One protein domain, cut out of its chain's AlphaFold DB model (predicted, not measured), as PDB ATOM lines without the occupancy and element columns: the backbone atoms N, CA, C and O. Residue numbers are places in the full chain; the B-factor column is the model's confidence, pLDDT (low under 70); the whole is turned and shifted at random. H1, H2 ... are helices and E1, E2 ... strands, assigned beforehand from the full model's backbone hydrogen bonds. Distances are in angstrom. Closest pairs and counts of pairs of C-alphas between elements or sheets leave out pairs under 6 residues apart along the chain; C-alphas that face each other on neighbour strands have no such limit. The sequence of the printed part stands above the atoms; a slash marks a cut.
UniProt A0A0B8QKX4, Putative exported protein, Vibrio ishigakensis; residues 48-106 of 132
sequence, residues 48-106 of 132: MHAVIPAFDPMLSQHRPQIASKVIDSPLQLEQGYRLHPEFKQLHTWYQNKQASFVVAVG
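This is residues 48 to 106 of the 132 residues of the protein "Putative exported protein" of Vibrio ishigakensis (UniProt A0A0B8QKX4). A very small antiparallel pair of strands, E1 and E2, sits in the middle of the domain, with the helices H1 and H2 making a corner toward one end of its longest axis and the helix H3 toward the other end. After H3, residues 96 to 106 form a tail with no named element, which runs back toward the middle of the long axis and away to one side. The printed part has 59 residues with three named helices and two named strands, in the order E1, H1, H2, E2, H3, and the sheet has the order E1 - E2. The class is mixed, helices and strands, though under half of the residues, 27 of 59, are in named elements. The whole is compact, with a radius of gyration of the C-alphas of 11.4 A and spans of 33 by 25 by 17 A.

Strand E1 is residues 51 to 53, beginning at C-alpha 51 at (268.631, 210.464, 85.377). Its neighbour E2 is residues 81 to 83. Helix H1 is residues 57 to 62, 9.0 A from first to last C-alpha, and H2 is residues 64 to 70, 10.2 A long, with C-alpha 70 at (274.061, 214.745, 92.532). Helix H3, residues 88 to 95, is the longest at 10.6 A and ends with C-alpha 95 at (261.210, 200.196, 93.368).

E1 and E2 are antiparallel, with 147 degrees between their directions. The C-alphas of Ile 52 and Arg 82 face each other at 5.0 A. N 52 and O 82 are within hydrogen-bond range at 2.7 A, as are N 82 and O 52 at 2.9 A. The closest C-alphas of E1 and H2 are those of Ile 52 and Val 70, 7.6 A apart. H1 and H2 touch only at the corner by their link, the closest C-alphas being those of Ser 60 and Ala 67 at 5.2 A. They run opposite ways at a steep tilt of 54 degrees. The closest C-alphas of E2 and H3 are those of Leu 83 and His 91, 7.2 A apart. H3 is apart from H1, H2 and E1. In H1 and H3 every O i to N i+4 pair is within hydrogen-bond range; in H2, 2 of 3 are.

The two C-alphas farthest apart are those of Gln 61 and Asn 96, at 33.5 A. The printed part, residues 48 to 106, has no cut. The links E1 to H1, H1 to H2 and E2 to H3 are tight, and the link H2 to E2, with 10 residues, is short; no link is long. The mean pLDDT of the printed part is 94.3, and no printed residue is under 70.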
ATOM      1  N   MET A  48     270.347 214.502  81.872       90.81
ATOM      2  CA  MET A  48     271.514 214.028  82.636       90.81
ATOM      3  C   MET A  48     271.478 214.459  84.106       90.81
ATOM      4  O   MET A  48     272.190 213.886  84.930       90.81
ATOM      5  N   HIS A  49     270.676 215.471  84.443       92.62
ATOM      6  CA  HIS A  49     270.459 215.889  85.826       92.62
ATOM      7  C   HIS A  49     269.284 215.150  86.476       92.62
ATOM      8  O   HIS A  49     269.295 214.925  87.685       92.62
ATOM      9  N   ALA A  50     268.294 214.745  85.675       94.44
ATOM     10  CA  ALA A  50     267.147 213.958  86.115       94.44
ATOM     11  C   ALA A  50     267.503 212.478  86.352       94.44
ATOM     12  O   ALA A  50     267.210 211.934  87.420       94.44
ATOM     13  N   VAL A  51     268.145 211.851  85.359       95.75
ATOM     14  CA  VAL A  51     268.631 210.464  85.377       95.75
ATOM     15  C   VAL A  51     270.140 210.492  85.154       95.75
ATOM     16  O   VAL A  51     270.638 210.666  84.044       95.75
ATOM     17  N   ILE A  52     270.871 210.363  86.249       95.56
ATOM     18  CA  ILE A  52     272.291 210.665  86.364       95.56
ATOM     19  C   ILE A  52     273.110 209.412  86.028       95.56
ATOM     20  O   ILE A  52     272.974 208.404  86.732       95.56
ATOM     21  N   PRO A  53     273.988 209.445  85.009       95.31
ATOM     22  CA  PRO A  53     274.924 208.360  84.717       95.31
ATOM     23  C   PRO A  53     276.126 208.423  85.673       95.31
ATOM     24  O   PRO A  53     277.215 208.844  85.296       95.31
ATOM     25  N   ALA A  54     275.940 208.039  86.939       93.50
ATOM     26  CA  ALA A  54     276.970 208.198  87.976       93.50
ATOM     27  C   ALA A  54     278.224 207.327  87.759       93.50
ATOM     28  O   ALA A  54     279.262 207.580  88.364       93.50
ATOM     29  N   PHE A  55     278.135 206.309  86.901       92.88
ATOM     30  CA  PHE A  55     279.266 205.472  86.494       92.88
ATOM     31  C   PHE A  55     280.175 206.135  85.445       92.88
ATOM     32  O   PHE A  55     281.292 205.664  85.242       92.88
ATOM     33  N   ASP A  56     279.706 207.180  84.753       93.75
ATOM     34  CA  ASP A  56     280.435 207.793  83.643       93.75
ATOM     35  C   ASP A  56     281.381 208.902  84.148       93.75
ATOM     36  O   ASP A  56     280.915 209.949  84.617       93.75
ATOM     37  N   PRO A  57     282.715 208.736  84.032       92.38
ATOM     38  CA  PRO A  57     283.670 209.759  84.456       92.38
ATOM     39  C   PRO A  57     283.548 211.064  83.652       92.38
ATOM     40  O   PRO A  57     283.898 212.134  84.164       92.38
ATOM     41  N   MET A  58     283.015 211.014  82.425       94.38
ATOM     42  CA  MET A  58     282.825 212.193  81.579       94.38
ATOM     43  C   MET A  58     281.812 213.173  82.178       94.38
ATOM     44  O   MET A  58     281.931 214.381  81.962       94.38
ATOM     45  N   LEU A  59     280.859 212.696  82.990       93.06
ATOM     46  CA  LEU A  59     279.905 213.566  83.681       93.06
ATOM     47  C   LEU A  59     280.628 214.564  84.595       93.06
ATOM     48  O   LEU A  59     280.364 215.765  84.534       93.06
ATOM     49  N   SER A  60     281.568 214.081  85.409       92.44
ATOM     50  CA  SER A  60     282.354 214.920  86.322       92.44
ATOM     51  C   SER A  60     283.326 215.832  85.579       92.44
ATOM     52  O   SER A  60     283.543 216.965  86.006       92.44
ATOM     53  N   GLN A  61     283.871 215.373  84.449       95.38
ATOM     54  CA  GLN A  61     284.777 216.165  83.619       95.38
ATOM     55  C   GLN A  61     284.063 217.344  82.944       95.38
ATOM     56  O   GLN A  61     284.559 218.469  82.974       95.38
ATOM     57  N   HIS A  62     282.900 217.102  82.334       94.88
ATOM     58  CA  HIS A  62     282.195 218.120  81.552       94.88
ATOM     59  C   HIS A  62     281.198 218.939  82.372       94.88
ATOM     60  O   HIS A  62     280.858 220.055  81.980       94.88
ATOM     61  N   ARG A  63     280.703 218.413  83.501       93.75
ATOM     62  CA  ARG A  63     279.666 219.060  84.324       93.75
ATOM     63  C   ARG A  63     279.998 219.003  85.824       93.75
ATOM     64  O   ARG A  63     279.158 218.572  86.618       93.75
ATOM     65  N   PRO A  64     281.177 219.492  86.252       93.00
ATOM     66  CA  PRO A  64     281.680 219.308  87.617       93.00
ATOM     67  C   PRO A  64     280.751 219.874  88.697       93.00
ATOM     68  O   PRO A  64     280.577 219.261  89.746       93.00
ATOM     69  N   GLN A  65     280.106 221.017  88.439       90.44
ATOM     70  CA  GLN A  65     279.179 221.649  89.389       90.44
ATOM     71  C   GLN A  65     277.892 220.851  89.613       90.44
ATOM     72  O   GLN A  65     277.268 220.964  90.667       90.44
ATOM     73  N   ILE A  66     277.462 220.103  88.597       86.69
ATOM     74  CA  ILE A  66     276.285 219.247  88.683       86.69
ATOM     75  C   ILE A  66     276.688 217.940  89.345       86.69
ATOM     76  O   ILE A  66     276.077 217.559  90.339       86.69
ATOM     77  N   ALA A  67     277.749 217.304  88.842       91.19
ATOM     78  CA  ALA A  67     278.254 216.047  89.372       91.19
ATOM     79  C   ALA A  67     278.488 216.132  90.887       91.19
ATOM     80  O   ALA A  67     277.938 215.320  91.621       91.19
ATOM     81  N   SER A  68     279.165 217.174  91.379       90.00
ATOM     82  CA  SER A  68     279.449 217.338  92.814       90.00
ATOM     83  C   SER A  68     278.212 217.406  93.716       90.00
ATOM     84  O   SER A  68     278.318 217.141  94.909       90.00
ATOM     85  N   LYS A  69     277.042 217.755  93.171       87.62
ATOM     86  CA  LYS A  69     275.789 217.857  93.932       87.62
ATOM     87  C   LYS A  69     274.951 216.588  93.887       87.62
ATOM     88  O   LYS A  69     274.172 216.358  94.807       87.62
ATOM     89  N   VAL A  70     275.041 215.812  92.805       90.25
ATOM     90  CA  VAL A  70     274.061 214.745  92.532       90.25
ATOM     91  C   VAL A  70     274.662 213.373  92.245       90.25
ATOM     92  O   VAL A  70     273.924 212.392  92.269       90.25
ATOM     93  N   ILE A  71     275.975 213.261  92.016       90.00
ATOM     94  CA  ILE A  71     276.624 211.980  91.687       90.00
ATOM     95  C   ILE A  71     276.480 210.951  92.817       90.00
ATOM     96  O   ILE A  71     276.276 209.767  92.558       90.00
ATOM     97  N   ASP A  72     276.457 211.426  94.062       90.44
ATOM     98  CA  ASP A  72     276.282 210.607  95.260       90.44
ATOM     99  C   ASP A  72     274.816 210.449  95.677       90.44
ATOM    100  O   ASP A  72     274.532 210.000  96.787       90.44
ATOM    101  N   SER A  73     273.861 210.774  94.794       93.75
ATOM    102  CA  SER A  73     272.433 210.634  95.088       93.75
ATOM    103  C   SER A  73     272.114 209.236  95.646       93.75
ATOM    104  O   SER A  73     272.529 208.233  95.056       93.75
ATOM    105  N   PRO A  74     271.361 209.125  96.756       94.50
ATOM    106  CA  PRO A  74     271.022 207.830  97.343       94.50
ATOM    107  C   PRO A  74     269.990 207.055  96.509       94.50
ATOM    108  O   PRO A  74     269.763 205.870  96.747       94.50
ATOM    109  N   LEU A  75     269.351 207.709  95.535       97.50
ATOM    110  CA  LEU A  75     268.269 207.141  94.736       97.50
ATOM    111  C   LEU A  75     268.830 206.336  93.559       97.50
ATOM    112  O   LEU A  75     268.812 206.783  92.414       97.50
ATOM    113  N   GLN A  76     269.369 205.154  93.847       96.44
ATOM    114  CA  GLN A  76     269.984 204.288  92.838       96.44
ATOM    115  C   GLN A  76     268.943 203.641  91.913       96.44
ATOM    116  O   GLN A  76     267.888 203.186  92.362       96.44
ATOM    117  N   LEU A  77     269.279 203.588  90.627       96.38
ATOM    118  CA  LEU A  77     268.621 202.795  89.594       96.38
ATOM    119  C   LEU A  77     269.544 201.633  89.183       96.38
ATOM    120  O   LEU A  77     270.624 201.437  89.742       96.38
ATOM    121  N   GLU A  78     269.118 200.846  88.200       94.25
ATOM    122  CA  GLU A  78     269.958 199.800  87.618       94.25
ATOM    123  C   GLU A  78     271.156 200.362  86.834       94.25
ATOM    124  O   GLU A  78     271.189 201.533  86.451       94.25
ATOM    125  N   GLN A  79     272.155 199.505  86.587       93.38
ATOM    126  CA  GLN A  79     273.305 199.784  85.707       93.38
ATOM    127  C   GLN A  79     274.128 201.023  86.115       93.38
ATOM    128  O   GLN A  79     274.787 201.645  85.290       93.38
ATOM    129  N   GLY A  80     274.104 201.385  87.401       93.25
ATOM    130  CA  GLY A  80     274.860 202.520  87.935       93.25
ATOM    131  C   GLY A  80     274.219 203.887  87.684       93.25
ATOM    132  O   GLY A  80     274.826 204.905  88.022       93.25
ATOM    133  N   TYR A  81     273.006 203.937  87.125       96.12
ATOM    134  CA  TYR A  81     272.231 205.172  87.055       96.12
ATOM    135  C   TYR A  81     271.682 205.556  88.429       96.12
ATOM    136  O   TYR A  81     271.480 204.721  89.312       96.12
ATOM    137  N   ARG A  82     271.414 206.846  88.618       96.75
ATOM    138  CA  ARG A  82     270.799 207.390  89.834       96.75
ATOM    139  C   ARG A  82     269.755 208.437  89.467       96.75
ATOM    140  O   ARG A  82     269.875 209.091  88.440       96.75
ATOM    141  N   LEU A  83     268.737 208.620  90.296       97.19
ATOM    142  CA  LEU A  83     267.784 209.720  90.150       97.19
ATOM    143  C   LEU A  83     268.248 210.954  90.912       97.19
ATOM    144  O   LEU A  83     268.927 210.845  91.935       97.19
ATOM    145  N   HIS A  84     267.822 212.127  90.453       96.06
ATOM    146  CA  HIS A  84     267.979 213.367  91.207       96.06
ATOM    147  C   HIS A  84     267.420 213.225  92.644       96.06
ATOM    148  O   HIS A  84     266.319 212.691  92.790       96.06
ATOM    149  N   PRO A  85     268.094 213.722  93.705       95.44
ATOM    150  CA  PRO A  85     267.677 213.520  95.103       95.44
ATOM    151  C   PRO A  85     266.242 213.957  95.451       95.44
ATOM    152  O   PRO A  85     265.631 213.410  96.371       95.44
ATOM    153  N   GLU A  86     265.690 214.922  94.713       95.06
ATOM    154  CA  GLU A  86     264.304 215.401  94.874       95.06
ATOM    155  C   GLU A  86     263.246 214.432  94.310       95.06
ATOM    156  O   GLU A  86     262.065 214.524  94.636       95.06
ATOM    157  N   PHE A  87     263.638 213.439  93.512       96.38
ATOM    158  CA  PHE A  87     262.729 212.480  92.876       96.38
ATOM    159  C   PHE A  87     262.411 211.263  93.752       96.38
ATOM    160  O   PHE A  87     262.225 210.151  93.257       96.38
ATOM    161  N   LYS A  88     262.279 211.474  95.067       97.50
ATOM    162  CA  LYS A  88     262.005 210.411  96.052       97.50
ATOM    163  C   LYS A  88     260.750 209.611  95.702       97.50
ATOM    164  O   LYS A  88     260.767 208.388  95.740       97.50
ATOM    165  N   GLN A  89     259.677 210.294  95.298       97.94
ATOM    166  CA  GLN A  89     258.419 209.633  94.946       97.94
ATOM    167  C   GLN A  89     258.539 208.784  93.673       97.94
ATOM    168  O   GLN A  89     258.016 207.671  93.623       97.94
ATOM    169  N   LEU A  90     259.250 209.287  92.658       97.31
ATOM    170  CA  LEU A  90     259.494 208.540  91.424       97.31
ATOM    171  C   LEU A  90     260.378 207.317  91.688       97.31
ATOM    172  O   LEU A  90     260.134 206.252  91.124       97.31
ATOM    173  N   HIS A  91     261.360 207.444  92.583       98.12
ATOM    174  CA  HIS A  91     262.180 206.317  93.024       98.12
ATOM    175  C   HIS A  91     261.342 205.251  93.732       98.12
ATOM    176  O   HIS A  91     261.460 204.076  93.397       98.12
ATOM    177  N   THR A  92     260.417 205.638  94.615       98.38
ATOM    178  CA  THR A  92     259.467 204.697  95.234       98.38
ATOM    179  C   THR A  92     258.653 203.940  94.183       98.38
ATOM    180  O   THR A  92     258.517 202.720  94.267       98.38
ATOM    181  N   TRP A  93     258.134 204.625  93.160       98.38
ATOM    182  CA  TRP A  93     257.410 203.961  92.070       98.38
ATOM    183  C   TRP A  93     258.299 203.014  91.269       98.38
ATOM    184  O   TRP A  93     257.860 201.924  90.911       98.38
ATOM    185  N   TYR A  94     259.550 203.390  91.025       98.06
ATOM    186  CA  TYR A  94     260.520 202.523  90.369       98.06
ATOM    187  C   TYR A  94     260.773 201.239  91.167       98.06
ATOM    188  O   TYR A  94     260.648 200.146  90.618       98.06
ATOM    189  N   GLN A  95     261.025 201.351  92.475       97.62
ATOM    190  CA  GLN A  95     261.210 200.196  93.368       97.62
ATOM    191  C   GLN A  95     259.983 199.271  93.374       97.62
ATOM    192  O   GLN A  95     260.113 198.047  93.372       97.62
ATOM    193  N   ASN A  96     258.783 199.848  93.288       98.25
ATOM    194  CA  ASN A  96     257.526 199.104  93.201       98.25
ATOM    195  C   ASN A  96     257.228 198.537  91.800       98.25
ATOM    196  O   ASN A  96     256.154 197.971  91.599       98.25
ATOM    197  N   LYS A  97     258.134 198.689  90.822       97.56
ATOM    198  CA  LYS A  97     257.935 198.304  89.408       97.56
ATOM    199  C   LYS A  97     256.743 199.012  88.744       97.56
ATOM    200  O   LYS A  97     256.097 198.468  87.854       97.56
ATOM    201  N   GLN A  98     256.449 200.231  89.191       97.62
ATOM    202  CA  GLN A  98     255.378 201.102  88.688       97.62
ATOM    203  C   GLN A  98     255.905 202.228  87.786       97.62
ATOM    204  O   GLN A  98     255.114 202.901  87.130       97.62
ATOM    205  N   ALA A  99     257.223 202.439  87.744       96.81
ATOM    206  CA  ALA A  99     257.881 203.400  86.867       96.81
ATOM    207  C   ALA A  99     259.104 202.764  86.197       96.81
ATOM    208  O   ALA A  99     259.778 201.920  86.787       96.81
ATOM    209  N   SER A 100     259.399 203.197  84.974       95.94
ATOM    210  CA  SER A 100     260.611 202.842  84.237       95.94
ATOM    211  C   SER A 100     261.205 204.104  83.625       95.94
ATOM    212  O   SER A 100     260.471 205.018  83.247       95.94
ATOM    213  N   PHE A 101     262.530 204.155  83.552       95.50
ATOM    214  CA  PHE A 101     263.270 205.264  82.967       95.50
ATOM    215  C   PHE A 101     264.015 204.755  81.746       95.50
ATOM    216  O   PHE A 101     264.777 203.795  81.838       95.50
ATOM    217  N   VAL A 102     263.800 205.415  80.614       94.06
ATOM    218  CA  VAL A 102     264.471 205.093  79.358       94.06
ATOM    219  C   VAL A 102     265.296 206.306  78.961       94.06
ATOM    220  O   VAL A 102     264.771 207.410  78.824       94.06
ATOM    221  N   VAL A 103     266.601 206.105  78.832       93.62
ATOM    222  CA  VAL A 103     267.576 207.141  78.472       93.62
ATOM    223  C   VAL A 103     268.106 206.896  77.062       93.62
ATOM    224  O   VAL A 103     267.868 205.836  76.488       93.62
ATOM    225  N   ALA A 104     268.819 207.879  76.505       89.62
ATOM    226  CA  ALA A 104     269.369 207.816  75.146       89.62
ATOM    227  C   ALA A 104     268.302 207.544  74.060       89.62
ATOM    228  O   ALA A 104     268.544 206.825  73.093       89.62
ATOM    229  N   VAL A 105     267.118 208.144  74.222       89.12
ATOM    230  CA  VAL A 105     266.016 208.103  73.249       89.12
ATOM    231  C   VAL A 105     265.945 209.401  72.444       89.12
ATOM    232  O   VAL A 105     266.324 210.464  72.936       89.12
ATOM    233  N   GLY A 106     265.436 209.323  71.215       86.38
ATOM    234  CA  GLY A 106     265.237 210.472  70.329       86.38
ATOM    235  C   GLY A 106     263.923 210.366  69.556       86.38
ATOM    236  O   GLY A 106     263.383 209.275  69.388       86.38
TER     237      GLY A 106